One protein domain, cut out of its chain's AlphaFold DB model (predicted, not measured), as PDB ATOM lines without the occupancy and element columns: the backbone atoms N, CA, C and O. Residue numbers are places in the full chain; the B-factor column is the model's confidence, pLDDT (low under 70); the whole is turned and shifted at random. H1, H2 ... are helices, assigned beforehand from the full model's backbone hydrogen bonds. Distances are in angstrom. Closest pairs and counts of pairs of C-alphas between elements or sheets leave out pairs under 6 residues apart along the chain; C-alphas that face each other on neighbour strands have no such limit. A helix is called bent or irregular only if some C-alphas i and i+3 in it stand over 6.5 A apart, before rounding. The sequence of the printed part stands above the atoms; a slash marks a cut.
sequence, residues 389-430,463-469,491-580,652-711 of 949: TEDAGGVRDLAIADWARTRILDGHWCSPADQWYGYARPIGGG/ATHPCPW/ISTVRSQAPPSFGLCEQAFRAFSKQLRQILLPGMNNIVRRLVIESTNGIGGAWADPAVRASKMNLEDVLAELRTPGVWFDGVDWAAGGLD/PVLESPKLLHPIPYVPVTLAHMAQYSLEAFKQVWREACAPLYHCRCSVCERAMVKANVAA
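Overview. This is residues 389 to 430, 463 to 469, 491 to 580 and 652 to 711 of the 949 residues of an uncharacterized protein of Suillus luteus UH-Slu-Lm8-n1 (UniProt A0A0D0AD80). What would one see first? Two long helices, the bent H5 and the kinked H8, run the same way and cross at a slant to make the core; H2 and H3 pack on one arm of H5, and H6 and H7 on the other. H1 sticks out with residues 389 to 395 and H9 with residues 697 to 703 and 705 to 711, while two long stretches without named elements, residues 563 to 580 and 652 to 674, are paired briefly with each other. How large is it, and what is it made of? The 199 printed residues hold nine named helices, in order H1 to H9, and no named strand, and the class is all helix. The whole is compact, with a radius of gyration of the C-alphas of 19.2 A and spans of 54 by 41 by 31 A.

Along the chain. Where do the first helices lie? H1 is residues 389 to 392, from C-alpha 389 at (231.571, 262.323, 226.033), and H2 is residues 395 to 409, 20.7 A long. H3 is residues 416 to 420 and H4 residues 491 to 495. Is the longest helix straight? By its hydrogen bonds H5, residues 502 to 536, was assigned as one helix, but it is bent: C-alphas 519 and 522 are 6.9 A apart. Its arms are H5a, residues 502 to 519, 25.3 A long from C-alpha 502 at (244.378, 260.547, 206.681), and H5b, residues 522 to 536, 21.3 A long. What follows it? H6 is residues 546 to 550 and H7 residues 555 to 562. H8, residues 675 to 693, is 25.0 A long and irregular, with C-alphas 688 and 691 7.2 A apart and a kink of 38 degrees near residue 687. H9, residues 698 to 710, is 18.1 A long and ends at C-alpha 710, (244.193, 298.499, 223.563).

Arrangement. What meets the first arm of the hub, H5? H2 touches H5a at a steep tilt of 55 degrees, the same way, the closest C-alphas being those of Ala 404 and Phe 512, 5.0 A apart. H3 touches residues 505 to 512 of H5a, closest at the C-alphas of Pro 416 and Phe 509, 5.8 A. How does H8 run past the two arms? With residues 680 to 684 it touches H5a, at a tilt of 37 degrees, only just steep, the closest C-alphas being those of Arg 517 and Val 684, 5.4 A. With residues 684 to 689 it touches H5b, at a steep tilt of 42 degrees, closest at the C-alphas of Asn 525 and Ala 688, 5.0 A. What else meets H5b, and what does not? H6 touches it, with the closest C-alphas, of Val 532 and Pro 546, at 5.4 A, and H7 touches its residues 523 to 527, about perpendicular at 86 degrees, closest at the C-alphas of Gly 523 and Leu 562, 6.6 A. H1 and H4 are each close to H2 but not clearly touching it, at 6.2 A and 6.3 A between the closest C-alphas, and H9 touches no helix. Are the helix backbones complete? Every O i to N i+4 pair is within hydrogen-bond range in H2, H3, H4, H5a, H5b, H6, H7 and H9, and 12 of 15 are in H8; H1 is too short for such a pair.

Size, cuts and confidence. Where is the printed part cut? Residues 431 to 462, 470 to 490 and 581 to 651 are not printed, and the C-alphas across these cuts are 25.8 A, 23.1 A and 19.2 A apart. Which links are long? Of the links that are printed whole, none is long. Where is confidence low? Mean pLDDT of the printed part is 90.6, and residues 393, 424 to 430, 540, 542 to 543 and 580 are under 70.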
ATOM      1  N   THR A 389     230.363 262.156 225.212       87.88
ATOM      2  CA  THR A 389     231.571 262.323 226.033       87.88
ATOM      3  C   THR A 389     232.851 262.360 225.187       87.88
ATOM      4  O   THR A 389     233.759 263.120 225.525       87.88
ATOM      5  N   GLU A 390     232.933 261.603 224.085       88.12
ATOM      6  CA  GLU A 390     234.075 261.644 223.158       88.12
ATOM      7  C   GLU A 390     234.220 263.023 222.505       88.12
ATOM      8  O   GLU A 390     235.294 263.634 222.597       88.12
ATOM      9  N   ASP A 391     233.127 263.523 221.922       85.12
ATOM     10  CA  ASP A 391     233.118 264.747 221.122       85.12
ATOM     11  C   ASP A 391     233.051 266.010 221.991       85.12
ATOM     12  O   ASP A 391     233.963 266.840 221.962       85.12
ATOM     13  N   ALA A 392     232.017 266.162 222.832       77.44
ATOM     14  CA  ALA A 392     231.805 267.404 223.588       77.44
ATOM     15  C   ALA A 392     232.841 267.624 224.707       77.44
ATOM     16  O   ALA A 392     233.010 268.747 225.186       77.44
ATOM     17  N   GLY A 393     233.551 266.570 225.125       69.88
ATOM     18  CA  GLY A 393     234.668 266.667 226.063       69.88
ATOM     19  C   GLY A 393     236.021 266.990 225.415       69.88
ATOM     20  O   GLY A 393     236.988 267.234 226.139       69.88
ATOM     21  N   GLY A 394     236.132 266.950 224.078       92.31
ATOM     22  CA  GLY A 394     237.420 267.034 223.376       92.31
ATOM     23  C   GLY A 394     238.396 265.917 223.778       92.31
ATOM     24  O   GLY A 394     239.616 266.095 223.719       92.31
ATOM     25  N   VAL A 395     237.878 264.770 224.237       95.38
ATOM     26  CA  VAL A 395     238.668 263.697 224.870       95.38
ATOM     27  C   VAL A 395     239.655 263.098 223.867       95.38
ATOM     28  O   VAL A 395     240.821 262.868 224.201       95.38
ATOM     29  N   ARG A 396     239.209 262.950 222.612       95.62
ATOM     30  CA  ARG A 396     240.016 262.539 221.455       95.62
ATOM     31  C   ARG A 396     241.225 263.457 221.250       95.62
ATOM     32  O   ARG A 396     242.359 262.979 221.217       95.62
ATOM     33  N   ASP A 397     241.011 264.770 221.212       96.19
ATOM     34  CA  ASP A 397     242.079 265.763 221.044       96.19
ATOM     35  C   ASP A 397     243.053 265.795 222.227       96.19
ATOM     36  O   ASP A 397     244.266 265.894 222.028       96.19
ATOM     37  N   LEU A 398     242.556 265.665 223.461       96.69
ATOM     38  CA  LEU A 398     243.399 265.577 224.657       96.69
ATOM     39  C   LEU A 398     244.284 264.321 224.636       96.69
ATOM     40  O   LEU A 398     245.476 264.409 224.944       96.69
ATOM     41  N   ALA A 399     243.741 263.175 224.219       97.25
ATOM     42  CA  ALA A 399     244.482 261.922 224.096       97.25
ATOM     43  C   ALA A 399     245.560 261.988 222.995       97.25
ATOM     44  O   ALA A 399     246.709 261.589 223.217       97.25
ATOM     45  N   ILE A 400     245.224 262.550 221.829       97.75
ATOM     46  CA  ILE A 400     246.155 262.758 220.709       97.75
ATOM     47  C   ILE A 400     247.249 263.777 221.088       97.75
ATOM     48  O   ILE A 400     248.431 263.566 220.789       97.75
ATOM     49  N   ALA A 401     246.898 264.856 221.795       97.69
ATOM     50  CA  ALA A 401     247.853 265.850 222.276       97.69
ATOM     51  C   ALA A 401     248.809 265.277 223.335       97.69
ATOM     52  O   ALA A 401     250.009 265.535 223.261       97.69
ATOM     53  N   ASP A 402     248.325 264.470 224.284       97.75
ATOM     54  CA  ASP A 402     249.169 263.774 225.265       97.75
ATOM     55  C   ASP A 402     250.119 262.758 224.603       97.75
ATOM     56  O   ASP A 402     251.306 262.713 224.948       97.75
ATOM     57  N   TRP A 403     249.653 262.010 223.596       97.75
ATOM     58  CA  TRP A 403     250.501 261.128 222.785       97.75
ATOM     59  C   TRP A 403     251.625 261.907 222.095       97.75
ATOM     60  O   TRP A 403     252.805 261.572 222.252       97.75
ATOM     61  N   ALA A 404     251.288 262.988 221.387       97.94
ATOM     62  CA  ALA A 404     252.270 263.788 220.661       97.94
ATOM     63  C   ALA A 404     253.272 264.458 221.615       97.94
ATOM     64  O   ALA A 404     254.486 264.387 221.404       97.94
ATOM     65  N   ARG A 405     252.772 265.025 222.721       97.75
ATOM     66  CA  ARG A 405     253.567 265.570 223.831       97.75
ATOM     67  C   ARG A 405     254.544 264.536 224.373       97.75
ATOM     68  O   ARG A 405     255.725 264.836 224.514       97.75
ATOM     69  N   THR A 406     254.081 263.314 224.630       97.38
ATOM     70  CA  THR A 406     254.915 262.226 225.157       97.38
ATOM     71  C   THR A 406     256.040 261.864 224.183       97.38
ATOM     72  O   THR A 406     257.182 261.731 224.620       97.38
ATOM     73  N   ARG A 407     255.776 261.795 222.866       96.94
ATOM     74  CA  ARG A 407     256.821 261.559 221.843       96.94
ATOM     75  C   ARG A 407     257.868 262.677 221.809       96.94
ATOM     76  O   ARG A 407     259.064 262.389 221.777       96.94
ATOM     77  N   ILE A 408     257.438 263.941 221.870       97.75
ATOM     78  CA  ILE A 408     258.336 265.109 221.863       97.75
ATOM     79  C   ILE A 408     259.202 265.142 223.129       97.75
ATOM     80  O   ILE A 408     260.413 265.353 223.039       97.75
ATOM     81  N   LEU A 409     258.613 264.887 224.301       97.19
ATOM     82  CA  LEU A 409     259.344 264.849 225.569       97.19
ATOM     83  C   LEU A 409     260.341 263.690 225.638       97.19
ATOM     84  O   LEU A 409     261.432 263.874 226.163       97.19
ATOM     85  N   ASP A 410     260.014 262.538 225.050       96.81
ATOM     86  CA  ASP A 410     260.922 261.391 224.916       96.81
ATOM     87  C   ASP A 410     262.072 261.630 223.914       96.81
ATOM     88  O   ASP A 410     262.999 260.828 223.839       96.81
ATOM     89  N   GLY A 411     262.045 262.733 223.154       96.50
ATOM     90  CA  GLY A 411     263.057 263.081 222.152       96.50
ATOM     91  C   GLY A 411     262.816 262.484 220.766       96.50
ATOM     92  O   GLY A 411     263.698 262.522 219.911       96.50
ATOM     93  N   HIS A 412     261.621 261.947 220.511       96.25
ATOM     94  CA  HIS A 412     261.206 261.496 219.188       96.25
ATOM     95  C   HIS A 412     260.445 262.614 218.466       96.25
ATOM     96  O   HIS A 412     259.217 262.685 218.498       96.25
ATOM     97  N   TRP A 413     261.187 263.508 217.813       96.56
ATOM     98  CA  TRP A 413     260.632 264.703 217.165       96.56
ATOM     99  C   TRP A 413     260.161 264.461 215.717       96.56
ATOM    100  O   TRP A 413     260.054 265.408 214.944       96.56
ATOM    101  N   CYS A 414     259.870 263.213 215.327       95.38
ATOM    102  CA  CYS A 414     259.313 262.914 214.005       95.38
ATOM    103  C   CYS A 414     257.778 263.032 214.014       95.38
ATOM    104  O   CYS A 414     257.093 262.308 214.742       95.38
ATOM    105  N   SER A 415     257.253 263.913 213.163       95.69
ATOM    106  CA  SER A 415     255.825 264.128 212.904       95.69
ATOM    107  C   SER A 415     255.107 262.838 212.462       95.69
ATOM    108  O   SER A 415     255.717 262.005 211.778       95.69
ATOM    109  N   PRO A 416     253.811 262.643 212.792       95.06
ATOM    110  CA  PRO A 416     252.996 261.587 212.186       95.06
ATOM    111  C   PRO A 416     252.868 261.735 210.665       95.06
ATOM    112  O   PRO A 416     252.908 260.723 209.972       95.06
ATOM    113  N   ALA A 417     252.800 262.963 210.136       95.06
ATOM    114  CA  ALA A 417     252.686 263.202 208.695       95.06
ATOM    115  C   ALA A 417     253.895 262.637 207.930       95.06
ATOM    116  O   ALA A 417     253.731 261.924 206.944       95.06
ATOM    117  N   ASP A 418     255.117 262.845 208.434       94.38
ATOM    118  CA  ASP A 418     256.316 262.255 207.825       94.38
ATOM    119  C   ASP A 418     256.291 260.715 207.843       94.38
ATOM    120  O   ASP A 418     256.833 260.079 206.941       94.38
ATOM    121  N   GLN A 419     255.669 260.096 208.853       90.25
ATOM    122  CA  GLN A 419     255.527 258.638 208.933       90.25
ATOM    123  C   GLN A 419     254.465 258.126 207.944       90.25
ATOM    124  O   GLN A 419     254.691 257.104 207.301       90.25
ATOM    125  N   TRP A 420     253.355 258.857 207.787       90.38
ATOM    126  CA  TRP A 420     252.246 258.565 206.868       90.38
ATOM    127  C   TRP A 420     252.651 258.674 205.393       90.38
ATOM    128  O   TRP A 420     252.483 257.724 204.631       90.38
ATOM    129  N   TYR A 421     253.283 259.786 205.001       88.75
ATOM    130  CA  TYR A 421     253.819 259.978 203.647       88.75
ATOM    131  C   TYR A 421     255.122 259.191 203.388       88.75
ATOM    132  O   TYR A 421     255.683 259.240 202.295       88.75
ATOM    133  N   GLY A 422     255.628 258.447 204.380       82.44
ATOM    134  CA  GLY A 422     256.799 257.575 204.252       82.44
ATOM    135  C   GLY A 422     258.160 258.284 204.239       82.44
ATOM    136  O   GLY A 422     259.187 257.603 204.148       82.44
ATOM    137  N   TYR A 423     258.200 259.615 204.376       78.56
ATOM    138  CA  TYR A 423     259.433 260.404 204.485       78.56
ATOM    139  C   TYR A 423     260.273 260.013 205.719       78.56
ATOM    140  O   TYR A 423     261.496 259.938 205.636       78.56
ATOM    141  N   ALA A 424     259.626 259.667 206.836       67.38
ATOM    142  CA  ALA A 424     260.238 259.104 208.041       67.38
ATOM    143  C   ALA A 424     259.875 257.615 208.202       67.38
ATOM    144  O   ALA A 424     259.190 257.235 209.150       67.38
ATOM    145  N   ARG A 425     260.323 256.771 207.256       57.53
ATOM    146  CA  ARG A 425     260.001 255.329 207.157       57.53
ATOM    147  C   ARG A 425     259.946 254.570 208.504       57.53
ATOM    148  O   ARG A 425     260.994 254.211 209.054       57.53
ATOM    149  N   PRO A 426     258.764 254.096 208.932       51.91
ATOM    150  CA  PRO A 426     258.649 252.782 209.551       51.91
ATOM    151  C   PRO A 426     258.850 251.728 208.445       51.91
ATOM    152  O   PRO A 426     258.314 251.876 207.350       51.91
ATOM    153  N   ILE A 427     259.617 250.661 208.699       43.56
ATOM    154  CA  ILE A 427     259.962 249.685 207.637       43.56
ATOM    155  C   ILE A 427     258.728 248.939 207.081       43.56
ATOM    156  O   ILE A 427     258.680 248.713 205.879       43.56
ATOM    157  N   GLY A 428     257.697 248.706 207.903       43.41
ATOM    158  CA  GLY A 428     256.358 248.255 207.479       43.41
ATOM    159  C   GLY A 428     255.302 249.368 207.575       43.41
ATOM    160  O   GLY A 428     254.251 249.172 208.177       43.41
ATOM    161  N   GLY A 429     255.643 250.590 207.140       37.16
ATOM    162  CA  GLY A 429     254.899 251.819 207.467       37.16
ATOM    163  C   GLY A 429     254.003 252.424 206.386       37.16
ATOM    164  O   GLY A 429     253.227 253.320 206.702       37.16
ATOM    165  N   GLY A 430     254.087 251.973 205.134       39.75
ATOM    166  CA  GLY A 430     253.105 252.372 204.120       39.75
ATOM    167  C   GLY A 430     251.772 251.653 204.341       39.75
ATOM    168  O   GLY A 430     251.760 250.553 204.889       39.75
ATOM    169  N   ALA A 463     268.767 261.092 221.769       96.00
ATOM    170  CA  ALA A 463     268.362 262.366 222.347       96.00
ATOM    171  C   ALA A 463     268.914 262.518 223.771       96.00
ATOM    172  O   ALA A 463     268.988 261.557 224.538       96.00
ATOM    173  N   THR A 464     269.310 263.738 224.126       95.06
ATOM    174  CA  THR A 464     269.952 264.092 225.398       95.06
ATOM    175  C   THR A 464     269.080 265.063 226.182       95.06
ATOM    176  O   THR A 464     268.663 266.084 225.635       95.06
ATOM    177  N   HIS A 465     268.824 264.787 227.461       95.44
ATOM    178  CA  HIS A 465     268.141 265.737 228.340       95.44
ATOM    179  C   HIS A 465     269.102 266.885 228.716       95.44
ATOM    180  O   HIS A 465     270.195 266.594 229.207       95.44
ATOM    181  N   PRO A 466     268.736 268.166 228.521       93.81
ATOM    182  CA  PRO A 466     269.647 269.302 228.716       93.81
ATOM    183  C   PRO A 466     269.946 269.592 230.195       93.81
ATOM    184  O   PRO A 466     271.012 270.102 230.521       93.81
ATOM    185  N   CYS A 467     269.042 269.218 231.106       90.06
ATOM    186  CA  CYS A 467     269.208 269.375 232.555       90.06
ATOM    187  C   CYS A 467     269.198 267.995 233.245       90.06
ATOM    188  O   CYS A 467     268.229 267.661 233.925       90.06
ATOM    189  N   PRO A 468     270.194 267.112 233.039       82.25
ATOM    190  CA  PRO A 468     270.109 265.708 233.465       82.25
ATOM    191  C   PRO A 468     269.948 265.532 234.987       82.25
ATOM    192  O   PRO A 468     269.332 264.571 235.433       82.25
ATOM    193  N   TRP A 469     270.420 266.489 235.790       81.88
ATOM    194  CA  TRP A 469     270.262 266.498 237.250       81.88
ATOM    195  C   TRP A 469     268.829 266.762 237.741       81.88
ATOM    196  O   TRP A 469     268.550 266.535 238.915       81.88
ATOM    197  N   ILE A 491     262.572 252.728 222.429       89.31
ATOM    198  CA  ILE A 491     262.311 251.880 221.257       89.31
ATOM    199  C   ILE A 491     260.808 251.691 220.986       89.31
ATOM    200  O   ILE A 491     260.420 251.555 219.830       89.31
ATOM    201  N   SER A 492     259.955 251.756 222.016       91.38
ATOM    202  CA  SER A 492     258.493 251.779 221.883       91.38
ATOM    203  C   SER A 492     257.995 253.045 221.178       91.38
ATOM    204  O   SER A 492     257.219 252.941 220.234       91.38
ATOM    205  N   THR A 493     258.500 254.222 221.554       93.25
ATOM    206  CA  THR A 493     258.194 255.514 220.916       93.25
ATOM    207  C   THR A 493     258.590 255.518 219.438       93.25
ATOM    208  O   THR A 493     257.802 255.911 218.584       93.25
ATOM    209  N   VAL A 494     259.783 254.997 219.122       91.19
ATOM    210  CA  VAL A 494     260.313 254.882 217.747       91.19
ATOM    211  C   VAL A 494     259.590 253.802 216.919       91.19
ATOM    212  O   VAL A 494     259.609 253.848 215.688       91.19
ATOM    213  N   ARG A 495     258.959 252.810 217.564       89.06
ATOM    214  CA  ARG A 495     258.177 251.745 216.904       89.06
ATOM    215  C   ARG A 495     256.662 252.006 216.879       89.06
ATOM    216  O   ARG A 495     255.966 251.267 216.187       89.06
ATOM    217  N   SER A 496     256.152 253.013 217.594       89.25
ATOM    218  CA  SER A 496     254.726 253.377 217.613       89.25
ATOM    219  C   SER A 496     254.262 253.759 216.206       89.25
ATOM    220  O   SER A 496     254.832 254.657 215.585       89.25
ATOM    221  N   GLN A 497     253.252 253.036 215.712       89.94
ATOM    222  CA  GLN A 497     252.765 253.119 214.336       89.94
ATOM    223  C   GLN A 497     252.169 254.494 214.018       89.94
ATOM    224  O   GLN A 497     251.585 255.144 214.888       89.94
ATOM    225  N   ALA A 498     252.248 254.890 212.746       90.31
ATOM    226  CA  ALA A 498     251.480 256.014 212.228       90.31
ATOM    227  C   ALA A 498     249.963 255.788 212.428       90.31
ATOM    228  O   ALA A 498     249.513 254.629 212.438       90.31
ATOM    229  N   PRO A 499     249.175 256.871 212.561       95.31
ATOM    230  CA  PRO A 499     247.724 256.821 212.410       95.31
ATOM    231  C   PRO A 499     247.314 256.071 211.126       95.31
ATOM    232  O   PRO A 499     248.039 256.131 210.133       95.31
ATOM    233  N   PRO A 500     246.200 255.319 211.129       94.62
ATOM    234  CA  PRO A 500     245.816 254.446 210.018       94.62
ATOM    235  C   PRO A 500     244.956 255.117 208.941       94.62
ATOM    236  O   PRO A 500     244.728 254.500 207.902       94.62
ATOM    237  N   SER A 501     244.477 256.337 209.181       94.81
ATOM    238  CA  SER A 501     243.684 257.137 208.248       94.81
ATOM    239  C   SER A 501     244.317 258.513 208.047       94.81
ATOM    240  O   SER A 501     245.115 258.973 208.868       94.81
ATOM    241  N   PHE A 502     243.926 259.189 206.964       94.62
ATOM    242  CA  PHE A 502     244.378 260.547 206.681       94.62
ATOM    243  C   PHE A 502     243.891 261.548 207.743       94.62
ATOM    244  O   PHE A 502     244.716 262.247 208.324       94.62
ATOM    245  N   GLY A 503     242.592 261.554 208.071       95.69
ATOM    246  CA  GLY A 503     242.013 262.494 209.040       95.69
ATOM    247  C   GLY A 503     242.633 262.386 210.437       95.69
ATOM    248  O   GLY A 503     243.039 263.392 211.015       95.69
ATOM    249  N   LEU A 504     242.823 261.165 210.958       96.12
ATOM    250  CA  LEU A 504     243.498 260.978 212.246       96.12
ATOM    251  C   LEU A 504     245.007 261.283 212.164       96.12
ATOM    252  O   LEU A 504     245.595 261.732 213.150       96.12
ATOM    253  N   CYS A 505     245.645 261.103 211.001       96.81
ATOM    254  CA  CYS A 505     247.017 261.571 210.786       96.81
ATOM    255  C   CYS A 505     247.119 263.100 210.825       96.81
ATOM    256  O   CYS A 505     248.072 263.635 211.396       96.81
ATOM    257  N   GLU A 506     246.146 263.805 210.252       97.06
ATOM    258  CA  GLU A 506     246.121 265.262 210.246       97.06
ATOM    259  C   GLU A 506     245.838 265.829 211.642       97.06
ATOM    260  O   GLU A 506     246.602 266.672 212.118       97.06
ATOM    261  N   GLN A 507     244.837 265.297 212.357       97.38
ATOM    262  CA  GLN A 507     244.577 265.608 213.772       97.38
ATOM    263  C   GLN A 507     245.854 265.423 214.613       97.38
ATOM    264  O   GLN A 507     246.284 266.332 215.331       97.38
ATOM    265  N   ALA A 508     246.539 264.285 214.448       97.50
ATOM    266  CA  ALA A 508     247.799 264.003 215.128       97.50
ATOM    267  C   ALA A 508     248.942 264.955 214.729       97.50
ATOM    268  O   ALA A 508     249.793 265.264 215.569       97.50
ATOM    269  N   PHE A 509     248.981 265.452 213.489       97.69
ATOM    270  CA  PHE A 509     249.971 266.434 213.040       97.69
ATOM    271  C   PHE A 509     249.687 267.843 213.579       97.69
ATOM    272  O   PHE A 509     250.602 268.482 214.108       97.69
ATOM    273  N   ARG A 510     248.430 268.306 213.524       98.06
ATOM    274  CA  ARG A 510     247.985 269.575 214.127       98.06
ATOM    275  C   ARG A 510     248.320 269.584 215.630       98.06
ATOM    276  O   ARG A 510     248.956 270.520 216.122       98.06
ATOM    277  N   ALA A 511     248.011 268.495 216.341       97.94
ATOM    278  CA  ALA A 511     248.356 268.307 217.752       97.94
ATOM    279  C   ALA A 511     249.876 268.252 218.015       97.94
ATOM    280  O   ALA A 511     250.359 268.893 218.953       97.94
ATOM    281  N   PHE A 512     250.649 267.541 217.182       98.25
ATOM    282  CA  PHE A 512     252.112 267.483 217.277       98.25
ATOM    283  C   PHE A 512     252.754 268.862 217.123       98.25
ATOM    284  O   PHE A 512     253.541 269.263 217.979       98.25
ATOM    285  N   SER A 513     252.372 269.627 216.102       98.12
ATOM    286  CA  SER A 513     252.892 270.980 215.874       98.12
ATOM    287  C   SER A 513     252.527 271.935 217.020       98.12
ATOM    288  O   SER A 513     253.379 272.692 217.491       98.12
ATOM    289  N   LYS A 514     251.297 271.838 217.553       97.94
ATOM    290  CA  LYS A 514     250.835 272.588 218.737       97.94
ATOM    291  C   LYS A 514     251.659 272.253 219.988       97.94
ATOM    292  O   LYS A 514     252.089 273.167 220.692       97.94
ATOM    293  N   GLN A 515     251.941 270.973 220.250       98.25
ATOM    294  CA  GLN A 515     252.781 270.555 221.380       98.25
ATOM    295  C   GLN A 515     254.259 270.925 221.193       98.25
ATOM    296  O   GLN A 515     254.885 271.392 222.143       98.25
ATOM    297  N   LEU A 516     254.816 270.790 219.986       98.06
ATOM    298  CA  LEU A 516     256.209 271.146 219.698       98.06
ATOM    299  C   LEU A 516     256.447 272.645 219.931       98.06
ATOM    300  O   LEU A 516     257.409 273.016 220.602       98.06
ATOM    301  N   ARG A 517     255.509 273.492 219.479       97.88
ATOM    302  CA  ARG A 517     255.465 274.930 219.786       97.88
ATOM    303  C   ARG A 517     255.412 275.180 221.293       97.88
ATOM    304  O   ARG A 517     256.292 275.853 221.820       97.88
ATOM    305  N   GLN A 518     254.446 274.593 222.004       97.56
ATOM    306  CA  GLN A 518     254.286 274.786 223.454       97.56
ATOM    307  C   GLN A 518     255.513 274.367 224.284       97.56
ATOM    308  O   GLN A 518     255.774 274.975 225.319       97.56
ATOM    309  N   ILE A 519     256.259 273.343 223.855       97.88
ATOM    310  CA  ILE A 519     257.426 272.820 224.585       97.88
ATOM    311  C   ILE A 519     258.710 273.588 224.231       97.88
ATOM    312  O   ILE A 519     259.494 273.899 225.126       97.88
ATOM    313  N   LEU A 520     258.950 273.898 222.950       98.06
ATOM    314  CA  LEU A 520     260.227 274.476 222.503       98.06
ATOM    315  C   LEU A 520     260.261 276.010 222.508       98.06
ATOM    316  O   LEU A 520     261.335 276.579 222.715       98.06
ATOM    317  N   LEU A 521     259.123 276.689 222.322       97.88
ATOM    318  CA  LEU A 521     259.067 278.154 222.233       97.88
ATOM    319  C   LEU A 521     259.677 278.867 223.459       97.88
ATOM    320  O   LEU A 521     260.436 279.815 223.253       97.88
ATOM    321  N   PRO A 522     259.454 278.431 224.720       97.50
ATOM    322  CA  PRO A 522     260.097 279.052 225.882       97.50
ATOM    323  C   PRO A 522     261.634 278.973 225.846       97.50
ATOM    324  O   PRO A 522     262.309 279.965 226.123       97.50
ATOM    325  N   GLY A 523     262.191 277.826 225.440       97.44
ATOM    326  CA  GLY A 523     263.639 277.633 225.296       97.44
ATOM    327  C   GLY A 523     264.227 278.441 224.135       97.44
ATOM    328  O   GLY A 523     265.249 279.107 224.293       97.44
ATOM    329  N   MET A 524     263.545 278.470 222.987       98.06
ATOM    330  CA  MET A 524     263.955 279.282 221.833       98.06
ATOM    331  C   MET A 524     263.887 280.791 222.120       98.06
ATOM    332  O   MET A 524     264.802 281.526 221.748       98.06
ATOM    333  N   ASN A 525     262.876 281.255 222.860       97.19
ATOM    334  CA  ASN A 525     262.803 282.636 223.347       97.19
ATOM    335  C   ASN A 525     263.994 282.984 224.255       97.19
ATOM    336  O   ASN A 525     264.511 284.099 224.191       97.19
ATOM    337  N   ASN A 526     264.474 282.039 225.068       96.44
ATOM    338  CA  ASN A 526     265.679 282.225 225.876       96.44
ATOM    339  C   ASN A 526     266.969 282.282 225.045       96.44
ATOM    340  O   ASN A 526     267.825 283.111 225.354       96.44
ATOM    341  N   ILE A 527     267.085 281.506 223.960       97.12
ATOM    342  CA  ILE A 527     268.171 281.675 222.976       97.12
ATOM    343  C   ILE A 527     268.131 283.105 222.414       97.12
ATOM    344  O   ILE A 527     269.127 283.821 222.483       97.12
ATOM    345  N   VAL A 528     266.972 283.569 221.936       96.75
ATOM    346  CA  VAL A 528     266.813 284.914 221.351       96.75
ATOM    347  C   VAL A 528     267.115 286.032 222.359       96.75
ATOM    348  O   VAL A 528     267.849 286.965 222.032       96.75
ATOM    349  N   ARG A 529     266.642 285.921 223.610       94.31
ATOM    350  CA  ARG A 529     267.008 286.831 224.715       94.31
ATOM    351  C   ARG A 529     268.529 286.879 224.921       94.31
ATOM    352  O   ARG A 529     269.088 287.970 225.040       94.31
ATOM    353  N   ARG A 530     269.204 285.722 224.914       94.31
ATOM    354  CA  ARG A 530     270.664 285.627 225.065       94.31
ATOM    355  C   ARG A 530     271.407 286.300 223.908       94.31
ATOM    356  O   ARG A 530     272.314 287.089 224.161       94.31
ATOM    357  N   LEU A 531     270.982 286.078 222.658       94.62
ATOM    358  CA  LEU A 531     271.553 286.744 221.476       94.62
ATOM    359  C   LEU A 531     271.484 288.274 221.585       94.62
ATOM    360  O   LEU A 531     272.458 288.954 221.255       94.62
ATOM    361  N   VAL A 532     270.357 288.816 222.063       93.56
ATOM    362  CA  VAL A 532     270.180 290.261 222.291       93.56
ATOM    363  C   VAL A 532     271.154 290.771 223.356       93.56
ATOM    364  O   VAL A 532     271.864 291.740 223.093       93.56
ATOM    365  N   ILE A 533     271.244 290.103 224.511       91.44
ATOM    366  CA  ILE A 533     272.101 290.523 225.637       91.44
ATOM    367  C   ILE A 533     273.598 290.434 225.287       91.44
ATOM    368  O   ILE A 533     274.358 291.369 225.546       91.44
ATOM    369  N   GLU A 534     274.035 289.353 224.636       90.81
ATOM    370  CA  GLU A 534     275.419 289.217 224.160       90.81
ATOM    371  C   GLU A 534     275.788 290.303 223.135       90.81
ATOM    372  O   GLU A 534     276.931 290.769 223.115       90.81
ATOM    373  N   SER A 535     274.827 290.728 222.307       91.31
ATOM    374  CA  SER A 535     275.021 291.799 221.320       91.31
ATOM    375  C   SER A 535     275.064 293.185 221.973       91.31
ATOM    376  O   SER A 535     275.926 293.986 221.618       91.31
ATOM    377  N   THR A 536     274.216 293.475 222.972       89.25
ATOM    378  CA  THR A 536     274.284 294.750 223.720       89.25
ATOM    379  C   THR A 536     275.554 294.876 224.555       89.25
ATOM    380  O   THR A 536     276.067 295.981 224.716       89.25
ATOM    381  N   ASN A 537     276.094 293.756 225.043       88.94
ATOM    382  CA  ASN A 537     277.320 293.728 225.841       88.94
ATOM    383  C   ASN A 537     278.602 293.659 224.983       88.94
ATOM    384  O   ASN A 537     279.704 293.671 225.527       88.94
ATOM    385  N   GLY A 538     278.483 293.558 223.652       86.88
ATOM    386  CA  GLY A 538     279.617 293.447 222.723       86.88
ATOM    387  C   GLY A 538     280.368 292.107 222.766       86.88
ATOM    388  O   GLY A 538     281.401 291.966 222.109       86.88
ATOM    389  N   ILE A 539     279.854 291.119 223.505       81.00
ATOM    390  CA  ILE A 539     280.495 289.816 223.760       81.00
ATOM    391  C   ILE A 539     280.583 288.982 222.471       81.00
ATOM    392  O   ILE A 539     281.568 288.282 222.253       81.00
ATOM    393  N   GLY A 540     279.611 289.126 221.563       69.81
ATOM    394  CA  GLY A 540     279.619 288.500 220.231       69.81
ATOM    395  C   GLY A 540     280.523 289.176 219.185       69.81
ATOM    396  O   GLY A 540     280.414 288.866 217.999       69.81
ATOM    397  N   GLY A 541     281.380 290.121 219.586       78.69
ATOM    398  CA  GLY A 541     282.124 290.992 218.674       78.69
ATOM    399  C   GLY A 541     281.326 292.242 218.276       78.69
ATOM    400  O   GLY A 541     280.101 292.237 218.190       78.69
ATOM    401  N   ALA A 542     282.036 293.345 218.033       57.22
ATOM    402  CA  ALA A 542     281.517 294.712 218.188       57.22
ATOM    403  C   ALA A 542     280.401 295.194 217.224       57.22
ATOM    404  O   ALA A 542     280.017 296.359 217.308       57.22
ATOM    405  N   TRP A 543     279.904 294.361 216.298       56.12
ATOM    406  CA  TRP A 543     278.993 294.789 215.217       56.12
ATOM    407  C   TRP A 543     277.899 293.776 214.827       56.12
ATOM    408  O   TRP A 543     277.234 293.966 213.808       56.12
ATOM    409  N   ALA A 544     277.698 292.700 215.594       79.25
ATOM    410  CA  ALA A 544     276.655 291.717 215.300       79.25
ATOM    411  C   ALA A 544     275.278 292.185 215.814       79.25
ATOM    412  O   ALA A 544     274.984 292.093 217.000       79.25
ATOM    413  N   ASP A 545     274.427 292.671 214.908       90.44
ATOM    414  CA  ASP A 545     272.987 292.831 215.154       90.44
ATOM    415  C   ASP A 545     272.369 291.456 215.511       90.44
ATOM    416  O   ASP A 545     272.603 290.492 214.769       90.44
ATOM    417  N   PRO A 546     271.595 291.318 216.609       93.38
ATOM    418  CA  PRO A 546     270.995 290.043 216.996       93.38
ATOM    419  C   PRO A 546     270.068 289.453 215.921       93.38
ATOM    420  O   PRO A 546     270.013 288.231 215.806       93.38
ATOM    421  N   ALA A 547     269.408 290.267 215.087       93.94
ATOM    422  CA  ALA A 547     268.621 289.782 213.948       93.94
ATOM    423  C   ALA A 547     269.515 289.159 212.859       93.94
ATOM    424  O   ALA A 547     269.214 288.090 212.331       93.94
ATOM    425  N   VAL A 548     270.665 289.782 212.576       93.44
ATOM    426  CA  VAL A 548     271.683 289.279 211.630       93.44
ATOM    427  C   VAL A 548     272.439 288.066 212.188       93.44
ATOM    428  O   VAL A 548     272.999 287.280 211.424       93.44
ATOM    429  N   ARG A 549     272.472 287.891 213.512       94.88
ATOM    430  CA  ARG A 549     273.011 286.688 214.155       94.88
ATOM    431  C   ARG A 549     271.998 285.542 214.139       94.88
ATOM    432  O   ARG A 549     272.372 284.439 213.759       94.88
ATOM    433  N   ALA A 550     270.733 285.802 214.468       95.62
ATOM    434  CA  ALA A 550     269.666 284.802 214.435       95.62
ATOM    435  C   ALA A 550     269.415 284.251 213.019       95.62
ATOM    436  O   ALA A 550     269.256 283.044 212.863       95.62
ATOM    437  N   SER A 551     269.462 285.094 211.977       95.44
ATOM    438  CA  SER A 551     269.348 284.648 210.576       95.44
ATOM    439  C   SER A 551     270.553 283.854 210.055       95.44
ATOM    440  O   SER A 551     270.459 283.235 208.999       95.44
ATOM    441  N   LYS A 552     271.675 283.851 210.789       95.88
ATOM    442  CA  LYS A 552     272.879 283.055 210.491       95.88
ATOM    443  C   LYS A 552     272.994 281.775 211.319       95.88
ATOM    444  O   LYS A 552     273.919 281.006 211.076       95.88
ATOM    445  N   MET A 553     272.108 281.553 212.290       97.19
ATOM    446  CA  MET A 553     272.072 280.291 213.027       97.19
ATOM    447  C   MET A 553     271.384 279.226 212.181       97.19
ATOM    448  O   MET A 553     270.217 279.359 211.809       97.19
ATOM    449  N   ASN A 554     272.109 278.147 211.905       97.62
ATOM    450  CA  ASN A 554     271.549 276.956 211.292       97.62
ATOM    451  C   ASN A 554     270.586 276.285 212.281       97.62
ATOM    452  O   ASN A 554     270.719 276.426 213.497       97.62
ATOM    453  N   LEU A 555     269.644 275.482 211.785       97.94
ATOM    454  CA  LEU A 555     268.718 274.757 212.665       97.94
ATOM    455  C   LEU A 555     269.456 273.778 213.604       97.94
ATOM    456  O   LEU A 555     269.028 273.587 214.738       97.94
ATOM    457  N   GLU A 556     270.594 273.226 213.168       97.94
ATOM    458  CA  GLU A 556     271.494 272.417 214.009       97.94
ATOM    459  C   GLU A 556     272.178 273.241 215.115       97.94
ATOM    460  O   GLU A 556     272.378 272.731 216.216       97.94
ATOM    461  N   ASP A 557     272.472 274.525 214.874       97.94
ATOM    462  CA  ASP A 557     273.000 275.425 215.908       97.94
ATOM    463  C   ASP A 557     271.912 275.711 216.950       97.94
ATOM    464  O   ASP A 557     272.161 275.628 218.150       97.94
ATOM    465  N   VAL A 558     270.672 275.962 216.511       98.19
ATOM    466  CA  VAL A 558     269.512 276.118 217.408       98.19
ATOM    467  C   VAL A 558     269.273 274.835 218.218       98.19
ATOM    468  O   VAL A 558     269.019 274.910 219.419       98.19
ATOM    469  N   LEU A 559     269.411 273.650 217.611       97.88
ATOM    470  CA  LEU A 559     269.312 272.362 218.308       97.88
ATOM    471  C   LEU A 559     270.462 272.144 219.312       97.88
ATOM    472  O   LEU A 559     270.248 271.587 220.391       97.88
ATOM    473  N   ALA A 560     271.685 272.567 218.985       97.69
ATOM    474  CA  ALA A 560     272.817 272.542 219.912       97.69
ATOM    475  C   ALA A 560     272.599 273.491 221.101       97.69
ATOM    476  O   ALA A 560     272.851 273.113 222.243       97.69
ATOM    477  N   GLU A 561     272.045 274.677 220.859       97.62
ATOM    478  CA  GLU A 561     271.724 275.647 221.906       97.62
ATOM    479  C   GLU A 561     270.565 275.182 222.801       97.62
ATOM    480  O   GLU A 561     270.637 275.341 224.021       97.62
ATOM    481  N   LEU A 562     269.555 274.497 222.249       97.62
ATOM    482  CA  LEU A 562     268.502 273.826 223.030       97.62
ATOM    483  C   LEU A 562     269.027 272.664 223.894       97.62
ATOM    484  O   LEU A 562     268.354 272.279 224.849       97.62
ATOM    485  N   ARG A 563     270.223 272.126 223.615       96.75
ATOM    486  CA  ARG A 563     270.911 271.168 224.502       96.75
ATOM    487  C   ARG A 563     271.680 271.836 225.645       96.75
ATOM    488  O   ARG A 563     272.105 271.133 226.559       96.75
ATOM    489  N   THR A 564     271.845 273.162 225.644       95.38
ATOM    490  CA  THR A 564     272.448 273.864 226.788       95.38
ATOM    491  C   THR A 564     271.457 273.920 227.960       95.38
ATOM    492  O   THR A 564     270.269 274.156 227.743       95.38
ATOM    493  N   PRO A 565     271.895 273.748 229.224       94.50
ATOM    494  CA  PRO A 565     270.964 273.773 230.351       94.50
ATOM    495  C   PRO A 565     270.325 275.151 230.566       94.50
ATOM    496  O   PRO A 565     269.152 275.252 230.912       94.50
ATOM    497  N   GLY A 566     271.094 276.225 230.352       93.62
ATOM    498  CA  GLY A 566     270.699 277.587 230.724       93.62
ATOM    499  C   GLY A 566     269.452 278.106 230.005       93.62
ATOM    500  O   GLY A 566     268.699 278.877 230.591       93.62
ATOM    501  N   VAL A 567     269.181 277.664 228.770       96.12
ATOM    502  CA  VAL A 567     267.989 278.120 228.028       96.12
ATOM    503  C   VAL A 567     266.684 277.541 228.584       96.12
ATOM    504  O   VAL A 567     265.612 278.058 228.278       96.12
ATOM    505  N   TRP A 568     266.760 276.541 229.467       96.56
ATOM    506  CA  TRP A 568     265.617 275.951 230.169       96.56
ATOM    507  C   TRP A 568     265.314 276.616 231.521       96.56
ATOM    508  O   TRP A 568     264.555 276.069 232.317       96.56
ATOM    509  N   PHE A 569     265.858 277.807 231.782       95.00
ATOM    510  CA  PHE A 569     265.542 278.620 232.960       95.00
ATOM    511  C   PHE A 569     265.059 280.016 232.537       95.00
ATOM    512  O   PHE A 569     265.680 280.681 231.711       95.00
ATOM    513  N   ASP A 570     263.954 280.488 233.107       93.00
ATOM    514  CA  ASP A 570     263.483 281.866 232.954       93.00
ATOM    515  C   ASP A 570     264.192 282.800 233.950       93.00
ATOM    516  O   ASP A 570     264.512 282.400 235.071       93.00
ATOM    517  N   GLY A 571     264.444 284.047 233.543       89.69
ATOM    518  CA  GLY A 571     265.112 285.056 234.377       89.69
ATOM    519  C   GLY A 571     266.635 284.918 234.537       89.69
ATOM    520  O   GLY A 571     267.190 285.568 235.419       89.69
ATOM    521  N   VAL A 572     267.314 284.098 233.720       91.62
ATOM    522  CA  VAL A 572     268.786 283.934 233.739       91.62
ATOM    523  C   VAL A 572     269.515 285.239 233.411       91.62
ATOM    524  O   VAL A 572     269.235 285.880 232.397       91.62
ATOM    525  N   ASP A 573     270.521 285.579 234.222       90.56
ATOM    526  CA  ASP A 573     271.457 286.660 233.917       90.56
ATOM    527  C   ASP A 573     272.504 286.219 232.880       90.56
ATOM    528  O   ASP A 573     273.577 285.698 233.194       90.56
ATOM    529  N   TRP A 574     272.186 286.454 231.609       89.44
ATOM    530  CA  TRP A 574     273.109 286.235 230.496       89.44
ATOM    531  C   TRP A 574     274.229 287.287 230.399       89.44
ATOM    532  O   TRP A 574     275.179 287.085 229.646       89.44
ATOM    533  N   ALA A 575     274.153 288.398 231.142       87.19
ATOM    534  CA  ALA A 575     275.208 289.410 231.188       87.19
ATOM    535  C   ALA A 575     276.319 289.036 232.183       87.19
ATOM    536  O   ALA A 575     277.490 289.291 231.910       87.19
ATOM    537  N   ALA A 576     275.971 288.369 233.288       87.62
ATOM    538  CA  ALA A 576     276.909 287.865 234.298       87.62
ATOM    539  C   ALA A 576     277.720 286.619 233.868       87.62
ATOM    540  O   ALA A 576     278.467 286.068 234.673       87.62
ATOM    541  N   GLY A 577     277.584 286.167 232.614       80.00
ATOM    542  CA  GLY A 577     278.188 284.931 232.098       80.00
ATOM    543  C   GLY A 577     277.235 283.730 232.049       80.00
ATOM    544  O   GLY A 577     277.630 282.663 231.585       80.00
ATOM    545  N   GLY A 578     275.974 283.896 232.463       79.50
ATOM    546  CA  GLY A 578     274.977 282.829 232.488       79.50
ATOM    547  C   GLY A 578     275.115 281.883 233.685       79.50
ATOM    548  O   GLY A 578     275.816 282.150 234.660       79.50
ATOM    549  N   LEU A 579     274.408 280.754 233.616       73.50
ATOM    550  CA  LEU A 579     274.443 279.709 234.641       73.50
ATOM    551  C   LEU A 579     275.705 278.839 234.500       73.50
ATOM    552  O   LEU A 579     275.644 277.738 233.947       73.50
ATOM    553  N   ASP A 580     276.839 279.312 235.027       69.75
ATOM    554  CA  ASP A 580     278.074 278.518 235.147       69.75
ATOM    555  C   ASP A 580     277.947 277.446 236.249       69.75
ATOM    556  O   ASP A 580     278.466 277.555 237.357       69.75
ATOM    557  N   PRO A 652     262.789 291.002 233.484       75.94
ATOM    558  CA  PRO A 652     263.784 291.375 234.482       75.94
ATOM    559  C   PRO A 652     264.497 290.132 235.018       75.94
ATOM    560  O   PRO A 652     263.856 289.108 235.263       75.94
ATOM    561  N   VAL A 653     265.817 290.237 235.199       79.31
ATOM    562  CA  VAL A 653     266.630 289.187 235.827       79.31
ATOM    563  C   VAL A 653     266.014 288.857 237.184       79.31
ATOM    564  O   VAL A 653     265.796 289.748 238.006       79.31
ATOM    565  N   LEU A 654     265.693 287.582 237.393       84.00
ATOM    566  CA  LEU A 654     265.067 287.117 238.624       84.00
ATOM    567  C   LEU A 654     266.161 286.739 239.624       84.00
ATOM    568  O   LEU A 654     267.120 286.062 239.262       84.00
ATOM    569  N   GLU A 655     265.986 287.100 240.898       82.56
ATOM    570  CA  GLU A 655     266.926 286.748 241.983       82.56
ATOM    571  C   GLU A 655     267.141 285.224 242.130       82.56
ATOM    572  O   GLU A 655     268.134 284.775 242.695       82.56
ATOM    573  N   SER A 656     266.212 284.424 241.596       87.69
ATOM    574  CA  SER A 656     266.345 282.980 241.401       87.69
ATOM    575  C   SER A 656     265.773 282.588 240.029       87.69
ATOM    576  O   SER A 656     264.568 282.740 239.811       87.69
ATOM    577  N   PRO A 657     266.598 282.091 239.084       90.94
ATOM    578  CA  PRO A 657     266.110 281.623 237.789       90.94
ATOM    579  C   PRO A 657     265.151 280.436 237.928       90.94
ATOM    580  O   PRO A 657     265.441 279.455 238.620       90.94
ATOM    581  N   LYS A 658     264.001 280.507 237.256       93.69
ATOM    582  CA  LYS A 658     262.924 279.515 237.374       93.69
ATOM    583  C   LYS A 658     263.042 278.465 236.274       93.69
ATOM    584  O   LYS A 658     262.945 278.801 235.098       93.69
ATOM    585  N   LEU A 659     263.187 277.194 236.646       94.50
ATOM    586  CA  LEU A 659     263.205 276.083 235.692       94.50
ATOM    587  C   LEU A 659     261.899 276.047 234.871       94.50
ATOM    588  O   LEU A 659     260.797 276.087 235.427       94.50
ATOM    589  N   LEU A 660     262.034 275.989 233.549       94.00
ATOM    590  CA  LEU A 660     260.931 275.827 232.607       94.00
ATOM    591  C   LEU A 660     260.461 274.369 232.615       94.00
ATOM    592  O   LEU A 660     261.267 273.445 232.691       94.00
ATOM    593  N   HIS A 661     259.148 274.157 232.514       90.19
ATOM    594  CA  HIS A 661     258.558 272.823 232.445       90.19
ATOM    595  C   HIS A 661     257.458 272.758 231.373       90.19
ATOM    596  O   HIS A 661     256.653 273.686 231.280       90.19
ATOM    597  N   PRO A 662     257.362 271.646 230.620       94.62
ATOM    598  CA  PRO A 662     258.246 270.479 230.659       94.62
ATOM    599  C   PRO A 662     259.585 270.739 229.940       94.62
ATOM    600  O   PRO A 662     259.707 271.695 229.181       94.62
ATOM    601  N   ILE A 663     260.569 269.866 230.161       95.94
ATOM    602  CA  ILE A 663     261.836 269.847 229.416       95.94
ATOM    603  C   ILE A 663     261.850 268.564 228.570       95.94
ATOM    604  O   ILE A 663     261.595 267.492 229.126       95.94
ATOM    605  N   PRO A 664     262.095 268.635 227.252       96.88
ATOM    606  CA  PRO A 664     262.225 267.458 226.406       96.88
ATOM    607  C   PRO A 664     263.645 266.880 226.455       96.88
ATOM    608  O   PRO A 664     264.626 267.595 226.672       96.88
ATOM    609  N   TYR A 665     263.780 265.596 226.133       97.56
ATOM    610  CA  TYR A 665     265.024 265.106 225.546       97.56
ATOM    611  C   TYR A 665     265.187 265.746 224.161       97.56
ATOM    612  O   TYR A 665     264.264 265.740 223.350       97.56
ATOM    613  N   VAL A 666     266.358 266.318 223.889       97.75
ATOM    614  CA  VAL A 666     266.649 267.035 222.642       97.75
ATOM    615  C   VAL A 666     267.532 266.147 221.754       97.75
ATOM    616  O   VAL A 666     268.572 265.694 222.241       97.75
ATOM    617  N   PRO A 667     267.160 265.862 220.490       97.50
ATOM    618  CA  PRO A 667     267.993 265.103 219.553       97.50
ATOM    619  C   PRO A 667     269.430 265.635 219.452       97.50
ATOM    620  O   PRO A 667     269.674 266.829 219.630       97.50
ATOM    621  N   VAL A 668     270.400 264.770 219.134       96.75
ATOM    622  CA  VAL A 668     271.791 265.221 218.902       96.75
ATOM    623  C   VAL A 668     272.021 265.842 217.517       96.75
ATOM    624  O   VAL A 668     273.019 266.539 217.343       96.75
ATOM    625  N   THR A 669     271.128 265.586 216.554       96.50
ATOM    626  CA  THR A 669     271.161 266.111 215.176       96.50
ATOM    627  C   THR A 669     269.755 266.149 214.566       96.50
ATOM    628  O   THR A 669     268.908 265.314 214.892       96.50
ATOM    629  N   LEU A 670     269.527 267.090 213.650       95.50
ATOM    630  CA  LEU A 670     268.349 267.184 212.784       95.50
ATOM    631  C   LEU A 670     268.487 266.386 211.474       95.50
ATOM    632  O   LEU A 670     267.501 266.256 210.754       95.50
ATOM    633  N   ALA A 671     269.663 265.835 211.148       93.25
ATOM    634  CA  ALA A 671     269.978 265.235 209.841       93.25
ATOM    635  C   ALA A 671     269.113 264.021 209.425       93.25
ATOM    636  O   ALA A 671     269.197 263.563 208.286       93.25
ATOM    637  N   HIS A 672     268.281 263.498 210.331       88.56
ATOM    638  CA  HIS A 672     267.316 262.425 210.064       88.56
ATOM    639  C   HIS A 672     265.857 262.829 210.352       88.56
ATOM    640  O   HIS A 672     264.970 261.976 210.333       88.56
ATOM    641  N   MET A 673     265.588 264.109 210.630       93.00
ATOM    642  CA  MET A 673     264.225 264.638 210.691       93.00
ATOM    643  C   MET A 673     263.732 264.930 209.272       93.00
ATOM    644  O   MET A 673     264.423 265.557 208.474       93.00
ATOM    645  N   ALA A 674     262.532 264.445 208.965       93.12
ATOM    646  CA  ALA A 674     261.888 264.622 207.670       93.12
ATOM    647  C   ALA A 674     261.157 265.979 207.572       93.12
ATOM    648  O   ALA A 674     261.199 266.793 208.501       93.12
ATOM    649  N   GLN A 675     260.557 266.261 206.413       95.31
ATOM    650  CA  GLN A 675     260.154 267.613 206.023       95.31
ATOM    651  C   GLN A 675     259.156 268.263 206.992       95.31
ATOM    652  O   GLN A 675     259.443 269.359 207.475       95.31
ATOM    653  N   TYR A 676     258.049 267.600 207.339       97.06
ATOM    654  CA  TYR A 676     257.030 268.200 208.212       97.06
ATOM    655  C   TYR A 676     257.563 268.439 209.633       97.06
ATOM    656  O   TYR A 676     257.234 269.435 210.276       97.06
ATOM    657  N   SER A 677     258.445 267.560 210.113       97.00
ATOM    658  CA  SER A 677     259.161 267.705 211.386       97.00
ATOM    659  C   SER A 677     260.093 268.920 211.385       97.00
ATOM    660  O   SER A 677     260.121 269.694 212.346       97.00
ATOM    661  N   LEU A 678     260.849 269.111 210.297       97.00
ATOM    662  CA  LEU A 678     261.728 270.267 210.117       97.00
ATOM    663  C   LEU A 678     260.936 271.566 209.945       97.00
ATOM    664  O   LEU A 678     261.371 272.601 210.434       97.00
ATOM    665  N   GLU A 679     259.788 271.540 209.271       97.88
ATOM    666  CA  GLU A 679     258.914 272.706 209.092       97.88
ATOM    667  C   GLU A 679     258.229 273.125 210.390       97.88
ATOM    668  O   GLU A 679     258.260 274.311 210.725       97.88
ATOM    669  N   ALA A 680     257.735 272.171 211.183       97.88
ATOM    670  CA  ALA A 680     257.242 272.448 212.528       97.88
ATOM    671  C   ALA A 680     258.343 273.074 213.407       97.88
ATOM    672  O   ALA A 680     258.119 274.119 214.017       97.88
ATOM    673  N   PHE A 681     259.563 272.516 213.414       98.31
ATOM    674  CA  PHE A 681     260.699 273.077 214.163       98.31
ATOM    675  C   PHE A 681     261.111 274.479 213.667       98.31
ATOM    676  O   PHE A 681     261.289 275.394 214.476       98.31
ATOM    677  N   LYS A 682     261.192 274.685 212.341       98.12
ATOM    678  CA  LYS A 682     261.412 276.006 211.716       98.12
ATOM    679  C   LYS A 682     260.353 277.011 212.160       98.12
ATOM    680  O   LYS A 682     260.700 278.164 212.400       98.12
ATOM    681  N   GLN A 683     259.086 276.607 212.273       98.19
ATOM    682  CA  GLN A 683     258.004 277.514 212.647       98.19
ATOM    683  C   GLN A 683     258.160 278.040 214.075       98.19
ATOM    684  O   GLN A 683     258.050 279.250 214.274       98.19
ATOM    685  N   VAL A 684     258.511 277.181 215.041       98.44
ATOM    686  CA  VAL A 684     258.782 277.631 216.421       98.44
ATOM    687  C   VAL A 684     259.989 278.581 216.472       98.44
ATOM    688  O   VAL A 684     259.960 279.580 217.189       98.44
ATOM    689  N   TRP A 685     261.028 278.333 215.663       98.31
ATOM    690  CA  TRP A 685     262.191 279.228 215.595       98.31
ATOM    691  C   TRP A 685     261.862 280.581 214.943       98.31
ATOM    692  O   TRP A 685     262.288 281.622 215.450       98.31
ATOM    693  N   ARG A 686     261.059 280.593 213.867       97.81
ATOM    694  CA  ARG A 686     260.554 281.828 213.236       97.81
ATOM    695  C   ARG A 686     259.737 282.664 214.220       97.81
ATOM    696  O   ARG A 686     259.947 283.871 214.296       97.81
ATOM    697  N   GLU A 687     258.861 282.026 214.994       97.38
ATOM    698  CA  GLU A 687     258.069 282.673 216.043       97.38
ATOM    699  C   GLU A 687     258.956 283.266 217.148       97.38
ATOM    700  O   GLU A 687     258.843 284.455 217.447       97.38
ATOM    701  N   ALA A 688     259.892 282.485 217.698       97.50
ATOM    702  CA  ALA A 688     260.817 282.959 218.727       97.50
ATOM    703  C   ALA A 688     261.665 284.154 218.256       97.50
ATOM    704  O   ALA A 688     261.956 285.069 219.026       97.50
ATOM    705  N   CYS A 689     262.043 284.174 216.974       97.50
ATOM    706  CA  CYS A 689     262.789 285.274 216.372       97.50
ATOM    707  C   CYS A 689     261.923 286.473 215.962       97.50
ATOM    708  O   CYS A 689     262.479 287.541 215.699       97.50
ATOM    709  N   ALA A 690     260.592 286.351 215.904       96.06
ATOM    710  CA  ALA A 690     259.713 287.413 215.411       96.06
ATOM    711  C   ALA A 690     259.940 288.780 216.099       96.06
ATOM    712  O   ALA A 690     260.001 289.783 215.378       96.06
ATOM    713  N   PRO A 691     260.168 288.882 217.431       93.94
ATOM    714  CA  PRO A 691     260.476 290.154 218.096       93.94
ATOM    715  C   PRO A 691     261.724 290.882 217.569       93.94
ATOM    716  O   PRO A 691     261.808 292.106 217.699       93.94
ATOM    717  N   LEU A 692     262.683 290.173 216.958       93.19
ATOM    718  CA  LEU A 692     263.870 290.775 216.336       93.19
ATOM    719  C   LEU A 692     263.517 291.522 215.042       93.19
ATOM    720  O   LEU A 692     264.043 292.604 214.794       93.19
ATOM    721  N   TYR A 693     262.592 290.973 214.249       92.81
ATOM    722  CA  TYR A 693     262.207 291.499 212.933       92.81
ATOM    723  C   TYR A 693     261.062 292.528 212.975       92.81
ATOM    724  O   TYR A 693     260.713 293.104 211.945       92.81
ATOM    725  N   HIS A 694     260.494 292.811 214.153       89.62
ATOM    726  CA  HIS A 694     259.492 293.869 214.320       89.62
ATOM    727  C   HIS A 694     260.054 295.234 213.894       89.62
ATOM    728  O   HIS A 694     261.022 295.729 214.480       89.62
ATOM    729  N   CYS A 695     259.416 295.864 212.903       87.00
ATOM    730  CA  CYS A 695     259.850 297.139 212.339       87.00
ATOM    731  C   CYS A 695     259.933 298.240 213.412       87.00
ATOM    732  O   CYS A 695     258.941 298.598 214.046       87.00
ATOM    733  N   ARG A 696     261.127 298.818 213.587       79.69
ATOM    734  CA  ARG A 696     261.417 299.859 214.593       79.69
ATOM    735  C   ARG A 696     261.277 301.287 214.053       79.69
ATOM    736  O   ARG A 696     261.880 302.217 214.581       79.69
ATOM    737  N   CYS A 697     260.502 301.489 212.984       88.44
ATOM    738  CA  CYS A 697     260.173 302.837 212.527       88.44
ATOM    739  C   CYS A 697     259.155 303.484 213.486       88.44
ATOM    740  O   CYS A 697     258.322 302.797 214.080       88.44
ATOM    741  N   SER A 698     259.168 304.816 213.611       89.12
ATOM    742  CA  SER A 698     258.302 305.500 214.591       89.12
ATOM    743  C   SER A 698     256.795 305.311 214.343       89.12
ATOM    744  O   SER A 698     255.995 305.557 215.241       89.12
ATOM    745  N   VAL A 699     256.384 304.889 213.138       91.44
ATOM    746  CA  VAL A 699     254.984 304.553 212.828       91.44
ATOM    747  C   VAL A 699     254.611 303.216 213.469       91.44
ATOM    748  O   VAL A 699     253.661 303.171 214.247       91.44
ATOM    749  N   CYS A 700     255.392 302.163 213.215       85.00
ATOM    750  CA  CYS A 700     255.192 300.834 213.796       85.00
ATOM    751  C   CYS A 700     255.359 300.841 215.323       85.00
ATOM    752  O   CYS A 700     254.579 300.203 216.018       85.00
ATOM    753  N   GLU A 701     256.291 301.632 215.864       85.94
ATOM    754  CA  GLU A 701     256.434 301.829 217.312       85.94
ATOM    755  C   GLU A 701     255.166 302.445 217.935       85.94
ATOM    756  O   GLU A 701     254.656 301.937 218.933       85.94
ATOM    757  N   ARG A 702     254.591 303.493 217.318       88.00
ATOM    758  CA  ARG A 702     253.314 304.075 217.771       88.00
ATOM    759  C   ARG A 702     252.141 303.106 217.617       88.00
ATOM    760  O   ARG A 702     251.273 303.093 218.485       88.00
ATOM    761  N   ALA A 703     252.111 302.304 216.553       86.69
ATOM    762  CA  ALA A 703     251.090 301.277 216.353       86.69
ATOM    763  C   ALA A 703     251.172 300.187 217.435       86.69
ATOM    764  O   ALA A 703     250.166 299.900 218.075       86.69
ATOM    765  N   MET A 704     252.371 299.672 217.724       82.75
ATOM    766  CA  MET A 704     252.626 298.691 218.784       82.75
ATOM    767  C   MET A 704     252.268 299.237 220.175       82.75
ATOM    768  O   MET A 704     251.649 298.536 220.969       82.75
ATOM    769  N   VAL A 705     252.594 300.499 220.478       84.06
ATOM    770  CA  VAL A 705     252.177 301.137 221.741       84.06
ATOM    771  C   VAL A 705     250.654 301.293 221.810       84.06
ATOM    772  O   VAL A 705     250.075 301.007 222.856       84.06
ATOM    773  N   LYS A 706     249.984 301.680 220.713       88.75
ATOM    774  CA  LYS A 706     248.512 301.744 220.655       88.75
ATOM    775  C   LYS A 706     247.882 300.359 220.858       88.75
ATOM    776  O   LYS A 706     246.929 300.254 221.622       88.75
ATOM    777  N   ALA A 707     248.424 299.318 220.224       83.94
ATOM    778  CA  ALA A 707     247.960 297.939 220.357       83.94
ATOM    779  C   ALA A 707     248.140 297.409 221.789       83.94
ATOM    780  O   ALA A 707     247.191 296.897 222.366       83.94
ATOM    781  N   ASN A 708     249.303 297.630 222.414       80.88
ATOM    782  CA  ASN A 708     249.536 297.249 223.811       80.88
ATOM    783  C   ASN A 708     248.563 297.944 224.779       80.88
ATOM    784  O   ASN A 708     248.064 297.305 225.701       80.88
ATOM    785  N   VAL A 709     248.264 299.231 224.555       85.06
ATOM    786  CA  VAL A 709     247.276 299.979 225.353       85.06
ATOM    787  C   VAL A 709     245.846 299.476 225.112       85.06
ATOM    788  O   VAL A 709     245.075 299.408 226.064       85.06
ATOM    789  N   ALA A 710     245.493 299.099 223.878       87.31
ATOM    790  CA  ALA A 710     244.193 298.499 223.563       87.31
ATOM    791  C   ALA A 710     244.029 297.109 224.206       87.31
ATOM    792  O   ALA A 710     243.011 296.844 224.834       87.31
ATOM    793  N   ALA A 711     245.074 296.277 224.164       82.50
ATOM    794  CA  ALA A 711     245.154 294.970 224.822       82.50
ATOM    795  C   ALA A 711     245.310 295.046 226.360       82.50
ATOM    796  O   ALA A 711     245.738 294.084 226.995       82.50
TER     797      ALA A 711